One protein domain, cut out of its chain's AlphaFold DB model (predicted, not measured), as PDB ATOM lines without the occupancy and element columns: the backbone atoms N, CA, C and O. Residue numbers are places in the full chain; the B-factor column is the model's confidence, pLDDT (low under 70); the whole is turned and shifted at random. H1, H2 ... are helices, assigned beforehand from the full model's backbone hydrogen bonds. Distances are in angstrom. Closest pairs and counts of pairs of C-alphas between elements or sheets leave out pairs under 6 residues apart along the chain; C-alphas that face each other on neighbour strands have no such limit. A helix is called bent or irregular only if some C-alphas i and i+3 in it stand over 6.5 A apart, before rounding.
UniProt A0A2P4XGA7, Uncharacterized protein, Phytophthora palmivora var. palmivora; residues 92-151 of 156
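What this domain is: This is residues 92 to 151 of the 156 residues of an uncharacterized protein of Phytophthora palmivora var. palmivora (UniProt A0A2P4XGA7). The model is a wide, open V, with the long helix H2 in one arm, the long helix H3 as the other, and the link of residues 124 to 128 making the corner between them. The shorter helix H1 packs side by side with H2 as a helical hairpin, while residues 123 to 151, which hold H3, stick out from this two-helix body with nothing packed on them. The printed part has 60 residues with three named helices, in the order H1, H2, H3 along the chain, and no named strand; the class is all helix. The whole is extended, with a radius of gyration of the C-alphas of 16.9 A, and its C-alphas span 45 by 30 by 16 A along their three main axes, an outline that is only just flat.

Where its parts are: The longest helices by residues are H2 and H3, with 19 residues each. H2 is residues 105 to 123, Tyr 105 to Thr 123, and measures 27.2 A from first to last C-alpha. It begins with C-alpha 105 at (18.336, -21.927, 27.686) and ends with C-alpha 123 at (28.905, -2.932, 11.380). H2 is irregular: C-alphas 106 and 109 are 7.1 A apart, against about 5 A in a regular helix, and its line is a rough one. H3 is residues 129 to 147, Val 129 to Ser 147, and measures 26.2 A from first to last C-alpha; it ends with C-alpha 147 at (-2.280, -0.914, 2.960). H1 is the shortest, residues 92 to 102, Tyr 92 to Ser 102, with 15.6 A from first to last C-alpha; it begins with C-alpha 92 at (29.858, -12.467, 14.879). No helix is bent.

How they stand to each other: H2 touches H1, with 8 pairs of C-alphas within 8 A. The closest C-alphas of the two are those of Tyr 92 and Ala 119, 5.9 A apart. Their lines stand at a shallow tilt of 11 degrees, and they run opposite ways. Their centres are 10.1 A apart. H1 and H2 form a helical hairpin, joined by a tight link of 2 residues, Ala 103 and Pro 104. H2 and H3 follow each other in the chain across a tight link of 5 residues, 124 to 128, yet they are apart, with no C-alpha of the one within 8 A of the other. H1 and H3 are apart by the same measure, and H3 touches no helix. In the backbone of H3 every pair of O of residue i and N of residue i+4 is within hydrogen-bond range; in H1 it is 6 of 7 pairs and in H2 13 of 15.

The domain as a whole: The two C-alphas farthest apart are those of Ser 102 and Arg 148, at 45.5 A. The C-alphas of the first and last printed residues, Tyr 92 and Pro 151, are 36.3 A apart. Residues 123 to 151, of which 129 to 147 belong to H3, stand free. Without them the body has 31 residues, spans 26 by 16 by 6 A and has a radius of gyration of 9.0 A. The printed part has no cut, and both links are tight. It begins at residue 92 and ends at residue 151 of a full chain of 156 residues. The mean pLDDT of the printed part is 75.6. It is under 70 at 14 residues: 92 to 100, which belong to H1, residue 123, residues 125 to 127, and residue 151. The mean pLDDT is 67 for H1 and 79 for H2 and for H3.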
ATOM      1  N   TYR A  92      31.044 -12.426  14.026       64.31
ATOM      2  CA  TYR A  92      29.858 -12.467  14.879       64.31
ATOM      3  C   TYR A  92      28.883 -13.597  14.502       64.31
ATOM      4  O   TYR A  92      28.294 -14.197  15.399       64.31
ATOM      5  N   LEU A  93      28.759 -13.957  13.217       65.88
ATOM      6  CA  LEU A  93      27.949 -15.099  12.777       65.88
ATOM      7  C   LEU A  93      28.539 -16.417  13.296       65.88
ATOM      8  O   LEU A  93      27.818 -17.232  13.876       65.88
ATOM      9  N   ALA A  94      29.859 -16.587  13.190       61.19
ATOM     10  CA  ALA A  94      30.567 -17.777  13.662       61.19
ATOM     11  C   ALA A  94      30.553 -17.906  15.198       61.19
ATOM     12  O   ALA A  94      30.269 -18.977  15.743       61.19
ATOM     13  N   LEU A  95      30.800 -16.796  15.906       59.41
ATOM     14  CA  LEU A  95      30.724 -16.718  17.367       59.41
ATOM     15  C   LEU A  95      29.317 -17.035  17.889       59.41
ATOM     16  O   LEU A  95      29.202 -17.637  18.959       59.41
ATOM     17  N   SER A  96      28.264 -16.674  17.145       63.19
ATOM     18  CA  SER A  96      26.875 -16.936  17.543       63.19
ATOM     19  C   SER A  96      26.543 -18.418  17.565       63.19
ATOM     20  O   SER A  96      25.950 -18.896  18.527       63.19
ATOM     21  N   HIS A  97      26.992 -19.165  16.557       64.81
ATOM     22  CA  HIS A  97      26.637 -20.568  16.424       64.81
ATOM     23  C   HIS A  97      27.245 -21.402  17.559       64.81
ATOM     24  O   HIS A  97      26.541 -22.152  18.229       64.81
ATOM     25  N   VAL A  98      28.537 -21.215  17.848       68.12
ATOM     26  CA  VAL A  98      29.239 -21.998  18.878       68.12
ATOM     27  C   VAL A  98      28.816 -21.600  20.294       68.12
ATOM     28  O   VAL A  98      28.557 -22.482  21.110       68.12
ATOM     29  N   LYS A  99      28.696 -20.296  20.599       68.31
ATOM     30  CA  LYS A  99      28.295 -19.842  21.946       68.31
ATOM     31  C   LYS A  99      26.824 -20.098  22.262       68.31
ATOM     32  O   LYS A  99      26.508 -20.366  23.412       68.31
ATOM     33  N   MET A 100      25.916 -20.021  21.285       68.38
ATOM     34  CA  MET A 100      24.494 -20.287  21.548       68.38
ATOM     35  C   MET A 100      24.171 -21.781  21.648       68.38
ATOM     36  O   MET A 100      23.209 -22.140  22.329       68.38
ATOM     37  N   LEU A 101      24.937 -22.651  20.976       72.19
ATOM     38  CA  LEU A 101      24.761 -24.103  21.080       72.19
ATOM     39  C   LEU A 101      25.180 -24.640  22.451       72.19
ATOM     40  O   LEU A 101      24.557 -25.577  22.942       72.19
ATOM     41  N   SER A 102      26.199 -24.040  23.071       76.88
ATOM     42  CA  SER A 102      26.712 -24.458  24.381       76.88
ATOM     43  C   SER A 102      26.040 -23.775  25.576       76.88
ATOM     44  O   SER A 102      26.262 -24.194  26.710       76.88
ATOM     45  N   ALA A 103      25.230 -22.736  25.353       76.06
ATOM     46  CA  ALA A 103      24.616 -21.967  26.430       76.06
ATOM     47  C   ALA A 103      23.329 -22.607  26.986       76.06
ATOM     48  O   ALA A 103      22.503 -23.110  26.208       76.06
ATOM     49  N   PRO A 104      23.103 -22.527  28.312       81.19
ATOM     50  CA  PRO A 104      21.838 -22.918  28.922       81.19
ATOM     51  C   PRO A 104      20.697 -22.000  28.443       81.19
ATOM     52  O   PRO A 104      20.917 -20.856  28.039       81.19
ATOM     53  N   TYR A 105      19.474 -22.543  28.388       77.62
ATOM     54  CA  TYR A 105      18.336 -21.927  27.686       77.62
ATOM     55  C   TYR A 105      17.952 -20.543  28.235       77.62
ATOM     56  O   TYR A 105      17.642 -19.641  27.459       77.62
ATOM     57  N   ASP A 106      18.036 -20.369  29.550       82.38
ATOM     58  CA  ASP A 106      17.759 -19.133  30.290       82.38
ATOM     59  C   ASP A 106      18.683 -17.967  29.894       82.38
ATOM     60  O   ASP A 106      18.268 -16.810  29.911       82.38
ATOM     61  N   GLN A 107      19.910 -18.261  29.461       80.25
ATOM     62  CA  GLN A 107      20.904 -17.254  29.077       80.25
ATOM     63  C   GLN A 107      20.936 -16.968  27.571       80.25
ATOM     64  O   GLN A 107      21.628 -16.047  27.129       80.25
ATOM     65  N   LYS A 108      20.186 -17.720  26.754       78.62
ATOM     66  CA  LYS A 108      20.221 -17.572  25.287       78.62
ATOM     67  C   LYS A 108      19.729 -16.209  24.818       78.62
ATOM     68  O   LYS A 108      20.303 -15.660  23.880       78.62
ATOM     69  N   THR A 109      18.702 -15.656  25.459       82.00
ATOM     70  CA  THR A 109      18.171 -14.329  25.113       82.00
ATOM     71  C   THR A 109      19.209 -13.238  25.364       82.00
ATOM     72  O   THR A 109      19.463 -12.421  24.483       82.00
ATOM     73  N   GLU A 110      19.868 -13.273  26.521       83.19
ATOM     74  CA  GLU A 110      20.901 -12.301  26.889       83.19
ATOM     75  C   GLU A 110      22.131 -12.417  25.976       83.19
ATOM     76  O   GLU A 110      22.613 -11.427  25.427       83.19
ATOM     77  N   LEU A 111      22.589 -13.644  25.709       82.06
ATOM     78  CA  LEU A 111      23.692 -13.887  24.777       82.06
ATOM     79  C   LEU A 111      23.363 -13.420  23.359       82.06
ATOM     80  O   LEU A 111      24.221 -12.839  22.691       82.06
ATOM     81  N   ARG A 112      22.122 -13.629  22.907       80.19
ATOM     82  CA  ARG A 112      21.651 -13.125  21.616       80.19
ATOM     83  C   ARG A 112      21.689 -11.598  21.580       80.19
ATOM     84  O   ARG A 112      22.191 -11.043  20.607       80.19
ATOM     85  N   MET A 113      21.231 -10.926  22.634       84.19
ATOM     86  CA  MET A 113      21.266  -9.462  22.732       84.19
ATOM     87  C   MET A 113      22.693  -8.906  22.708       84.19
ATOM     88  O   MET A 113      22.988  -7.988  21.943       84.19
ATOM     89  N   GLN A 114      23.607  -9.489  23.483       83.31
ATOM     90  CA  GLN A 114      25.011  -9.068  23.503       83.31
ATOM     91  C   GLN A 114      25.702  -9.286  22.157       83.31
ATOM     92  O   GLN A 114      26.525  -8.473  21.735       83.31
ATOM     93  N   LEU A 115      25.369 -10.379  21.472       81.31
ATOM     94  CA  LEU A 115      25.927 -10.673  20.163       81.31
ATOM     95  C   LEU A 115      25.419  -9.703  19.097       81.31
ATOM     96  O   LEU A 115      26.214  -9.226  18.293       81.31
ATOM     97  N   LEU A 116      24.129  -9.364  19.135       80.25
ATOM     98  CA  LEU A 116      23.550  -8.338  18.269       80.25
ATOM     99  C   LEU A 116      24.181  -6.966  18.521       80.25
ATOM    100  O   LEU A 116      24.492  -6.267  17.564       80.25
ATOM    101  N   ARG A 117      24.440  -6.605  19.783       81.62
ATOM    102  CA  ARG A 117      25.123  -5.350  20.129       81.62
ATOM    103  C   ARG A 117      26.540  -5.296  19.554       81.62
ATOM    104  O   ARG A 117      26.882  -4.328  18.889       81.62
ATOM    105  N   LYS A 118      27.326  -6.362  19.732       79.50
ATOM    106  CA  LYS A 118      28.686  -6.461  19.168       79.50
ATOM    107  C   LYS A 118      28.697  -6.461  17.644       79.50
ATOM    108  O   LYS A 118      29.589  -5.876  17.038       79.50
ATOM    109  N   ALA A 119      27.724  -7.127  17.023       75.12
ATOM    110  CA  ALA A 119      27.563  -7.098  15.577       75.12
ATOM    111  C   ALA A 119      27.264  -5.673  15.107       75.12
ATOM    112  O   ALA A 119      27.953  -5.194  14.217       75.12
ATOM    113  N   ALA A 120      26.316  -4.989  15.754       76.94
ATOM    114  CA  ALA A 120      25.975  -3.606  15.448       76.94
ATOM    115  C   ALA A 120      27.188  -2.682  15.584       76.94
ATOM    116  O   ALA A 120      27.464  -1.953  14.645       76.94
ATOM    117  N   GLU A 121      27.943  -2.764  16.685       77.75
ATOM    118  CA  GLU A 121      29.190  -2.007  16.905       77.75
ATOM    119  C   GLU A 121      30.202  -2.220  15.773       77.75
ATOM    120  O   GLU A 121      30.784  -1.264  15.262       77.75
ATOM    121  N   HIS A 122      30.388  -3.471  15.343       72.12
ATOM    122  CA  HIS A 122      31.321  -3.791  14.268       72.12
ATOM    123  C   HIS A 122      30.816  -3.333  12.897       72.12
ATOM    124  O   HIS A 122      31.620  -2.915  12.073       72.12
ATOM    125  N   THR A 123      29.505  -3.355  12.652       68.75
ATOM    126  CA  THR A 123      28.905  -2.932  11.380       68.75
ATOM    127  C   THR A 123      28.505  -1.457  11.352       68.75
ATOM    128  O   THR A 123      28.050  -0.995  10.308       68.75
ATOM    129  N   MET A 124      28.724  -0.680  12.427       70.38
ATOM    130  CA  MET A 124      28.377   0.754  12.487       70.38
ATOM    131  C   MET A 124      28.949   1.554  11.313       70.38
ATOM    132  O   MET A 124      28.323   2.505  10.866       70.38
ATOM    133  N   HIS A 125      30.122   1.166  10.806       69.06
ATOM    134  CA  HIS A 125      30.775   1.820   9.671       69.06
ATOM    135  C   HIS A 125      30.226   1.384   8.297       69.06
ATOM    136  O   HIS A 125      30.466   2.069   7.310       69.06
ATOM    137  N   ILE A 126      29.498   0.266   8.239       63.75
ATOM    138  CA  ILE A 126      28.880  -0.307   7.028       63.75
ATOM    139  C   ILE A 126      27.424   0.179   6.895       63.75
ATOM    140  O   ILE A 126      26.890   0.308   5.795       63.75
ATOM    141  N   ILE A 127      26.768   0.499   8.018       67.75
ATOM    142  CA  ILE A 127      25.416   1.072   8.046       67.75
ATOM    143  C   ILE A 127      25.492   2.577   7.727       67.75
ATOM    144  O   ILE A 127      25.383   3.430   8.605       67.75
ATOM    145  N   ASP A 128      25.684   2.905   6.449       73.75
ATOM    146  CA  ASP A 128      25.597   4.277   5.937       73.75
ATOM    147  C   ASP A 128      24.128   4.748   5.896       73.75
ATOM    148  O   ASP A 128      23.190   3.969   5.681       73.75
ATOM    149  N   VAL A 129      23.911   6.059   6.024       74.19
ATOM    150  CA  VAL A 129      22.615   6.728   5.839       74.19
ATOM    151  C   VAL A 129      21.976   6.337   4.502       74.19
ATOM    152  O   VAL A 129      20.752   6.266   4.390       74.19
ATOM    153  N   ARG A 130      22.788   6.029   3.483       72.81
ATOM    154  CA  ARG A 130      22.320   5.555   2.173       72.81
ATOM    155  C   ARG A 130      21.641   4.187   2.262       72.81
ATOM    156  O   ARG A 130      20.566   4.029   1.679       72.81
ATOM    157  N   LEU A 131      22.209   3.245   3.019       75.94
ATOM    158  CA  LEU A 131      21.608   1.934   3.276       75.94
ATOM    159  C   LEU A 131      20.316   2.085   4.085       75.94
ATOM    160  O   LEU A 131      19.282   1.543   3.698       75.94
ATOM    161  N   VAL A 132      20.339   2.895   5.149       81.25
ATOM    162  CA  VAL A 132      19.149   3.162   5.977       81.25
ATOM    163  C   VAL A 132      18.021   3.774   5.142       81.25
ATOM    164  O   VAL A 132      16.888   3.307   5.203       81.25
ATOM    165  N   ASN A 133      18.324   4.749   4.284       80.44
ATOM    166  CA  ASN A 133      17.346   5.370   3.387       80.44
ATOM    167  C   ASN A 133      16.841   4.416   2.293       80.44
ATOM    168  O   ASN A 133      15.707   4.545   1.827       80.44
ATOM    169  N   LYS A 134      17.667   3.466   1.837       74.81
ATOM    170  CA  LYS A 134      17.245   2.406   0.909       74.81
ATOM    171  C   LYS A 134      16.266   1.459   1.612       74.81
ATOM    172  O   LYS A 134      15.177   1.234   1.092       74.81
ATOM    173  N   MET A 135      16.588   1.018   2.829       83.19
ATOM    174  CA  MET A 135      15.715   0.161   3.639       83.19
ATOM    175  C   MET A 135      14.408   0.850   4.044       83.19
ATOM    176  O   MET A 135      13.346   0.252   3.918       83.19
ATOM    177  N   ALA A 136      14.450   2.126   4.439       84.19
ATOM    178  CA  ALA A 136      13.254   2.899   4.772       84.19
ATOM    179  C   ALA A 136      12.288   3.007   3.581       84.19
ATOM    180  O   ALA A 136      11.078   2.872   3.752       84.19
ATOM    181  N   ARG A 137      12.818   3.182   2.361       78.75
ATOM    182  CA  ARG A 137      12.015   3.178   1.129       78.75
ATOM    183  C   ARG A 137      11.391   1.816   0.848       78.75
ATOM    184  O   ARG A 137      10.212   1.770   0.512       78.75
ATOM    185  N   TYR A 138      12.138   0.725   1.020       76.25
ATOM    186  CA  TYR A 138      11.580  -0.624   0.895       76.25
ATOM    187  C   TYR A 138      10.472  -0.880   1.920       76.25
ATOM    188  O   TYR A 138       9.405  -1.358   1.549       76.25
ATOM    189  N   CYS A 139      10.673  -0.503   3.184       80.38
ATOM    190  CA  CYS A 139       9.642  -0.634   4.211       80.38
ATOM    191  C   CYS A 139       8.399   0.204   3.882       80.38
ATOM    192  O   CYS A 139       7.288  -0.310   3.971       80.38
ATOM    193  N   ALA A 140       8.568   1.460   3.458       82.81
ATOM    194  CA  ALA A 140       7.455   2.312   3.044       82.81
ATOM    195  C   ALA A 140       6.692   1.721   1.849       82.81
ATOM    196  O   ALA A 140       5.463   1.745   1.836       82.81
ATOM    197  N   PHE A 141       7.408   1.144   0.881       81.00
ATOM    198  CA  PHE A 141       6.812   0.438  -0.251       81.00
ATOM    199  C   PHE A 141       5.992  -0.771   0.212       81.00
ATOM    200  O   PHE A 141       4.809  -0.855  -0.106       81.00
ATOM    201  N   SER A 142       6.568  -1.659   1.026       74.69
ATOM    202  CA  SER A 142       5.860  -2.837   1.541       74.69
ATOM    203  C   SER A 142       4.639  -2.464   2.384       74.69
ATOM    204  O   SER A 142       3.593  -3.094   2.259       74.69
ATOM    205  N   VAL A 143       4.735  -1.413   3.208       82.50
ATOM    206  CA  VAL A 143       3.601  -0.893   3.990       82.50
ATOM    207  C   VAL A 143       2.520  -0.319   3.074       82.50
ATOM    208  O   VAL A 143       1.338  -0.556   3.314       82.50
ATOM    209  N   ALA A 144       2.890   0.397   2.011       81.62
ATOM    210  CA  ALA A 144       1.935   0.930   1.044       81.62
ATOM    211  C   ALA A 144       1.214  -0.184   0.267       81.62
ATOM    212  O   ALA A 144       0.001  -0.102   0.095       81.62
ATOM    213  N   VAL A 145       1.930  -1.231  -0.151       77.81
ATOM    214  CA  VAL A 145       1.354  -2.422  -0.802       77.81
ATOM    215  C   VAL A 145       0.406  -3.153   0.153       77.81
ATOM    216  O   VAL A 145      -0.738  -3.428  -0.202       77.81
ATOM    217  N   ALA A 146       0.825  -3.378   1.402       76.88
ATOM    218  CA  ALA A 146      -0.019  -3.997   2.423       76.88
ATOM    219  C   ALA A 146      -1.279  -3.164   2.718       76.88
ATOM    220  O   ALA A 146      -2.373  -3.710   2.839       76.88
ATOM    221  N   SER A 147      -1.149  -1.835   2.762       81.50
ATOM    222  CA  SER A 147      -2.280  -0.914   2.960       81.50
ATOM    223  C   SER A 147      -3.282  -0.953   1.802       81.50
ATOM    224  O   SER A 147      -4.453  -0.637   1.993       81.50
ATOM    225  N   ARG A 148      -2.843  -1.362   0.606       82.31
ATOM    226  CA  ARG A 148      -3.698  -1.562  -0.573       82.31
ATOM    227  C   ARG A 148      -4.364  -2.940  -0.607       82.31
ATOM    228  O   ARG A 148      -5.166  -3.187  -1.498       82.31
ATOM    229  N   SER A 149      -4.084  -3.811   0.372       74.75
ATOM    230  CA  SER A 149      -4.580  -5.197   0.438       74.75
ATOM    231  C   SER A 149      -4.262  -6.023  -0.817       74.75
ATOM    232  O   SER A 149      -4.973  -6.977  -1.133       74.75
ATOM    233  N   GLU A 150      -3.204  -5.660  -1.544       70.69
ATOM    234  CA  GLU A 150      -2.741  -6.431  -2.695       70.69
ATOM    235  C   GLU A 150      -2.157  -7.768  -2.201       70.69
ATOM    236  O   GLU A 150      -1.432  -7.790  -1.198       70.69
ATOM    237  N   PRO A 151      -2.483  -8.901  -2.849       63.12
ATOM    238  CA  PRO A 151      -1.961 -10.197  -2.442       63.12
ATOM    239  C   PRO A 151      -0.439 -10.207  -2.595       63.12
ATOM    240  O   PRO A 151       0.106  -9.913  -3.655       63.12
TER     241      PRO A 151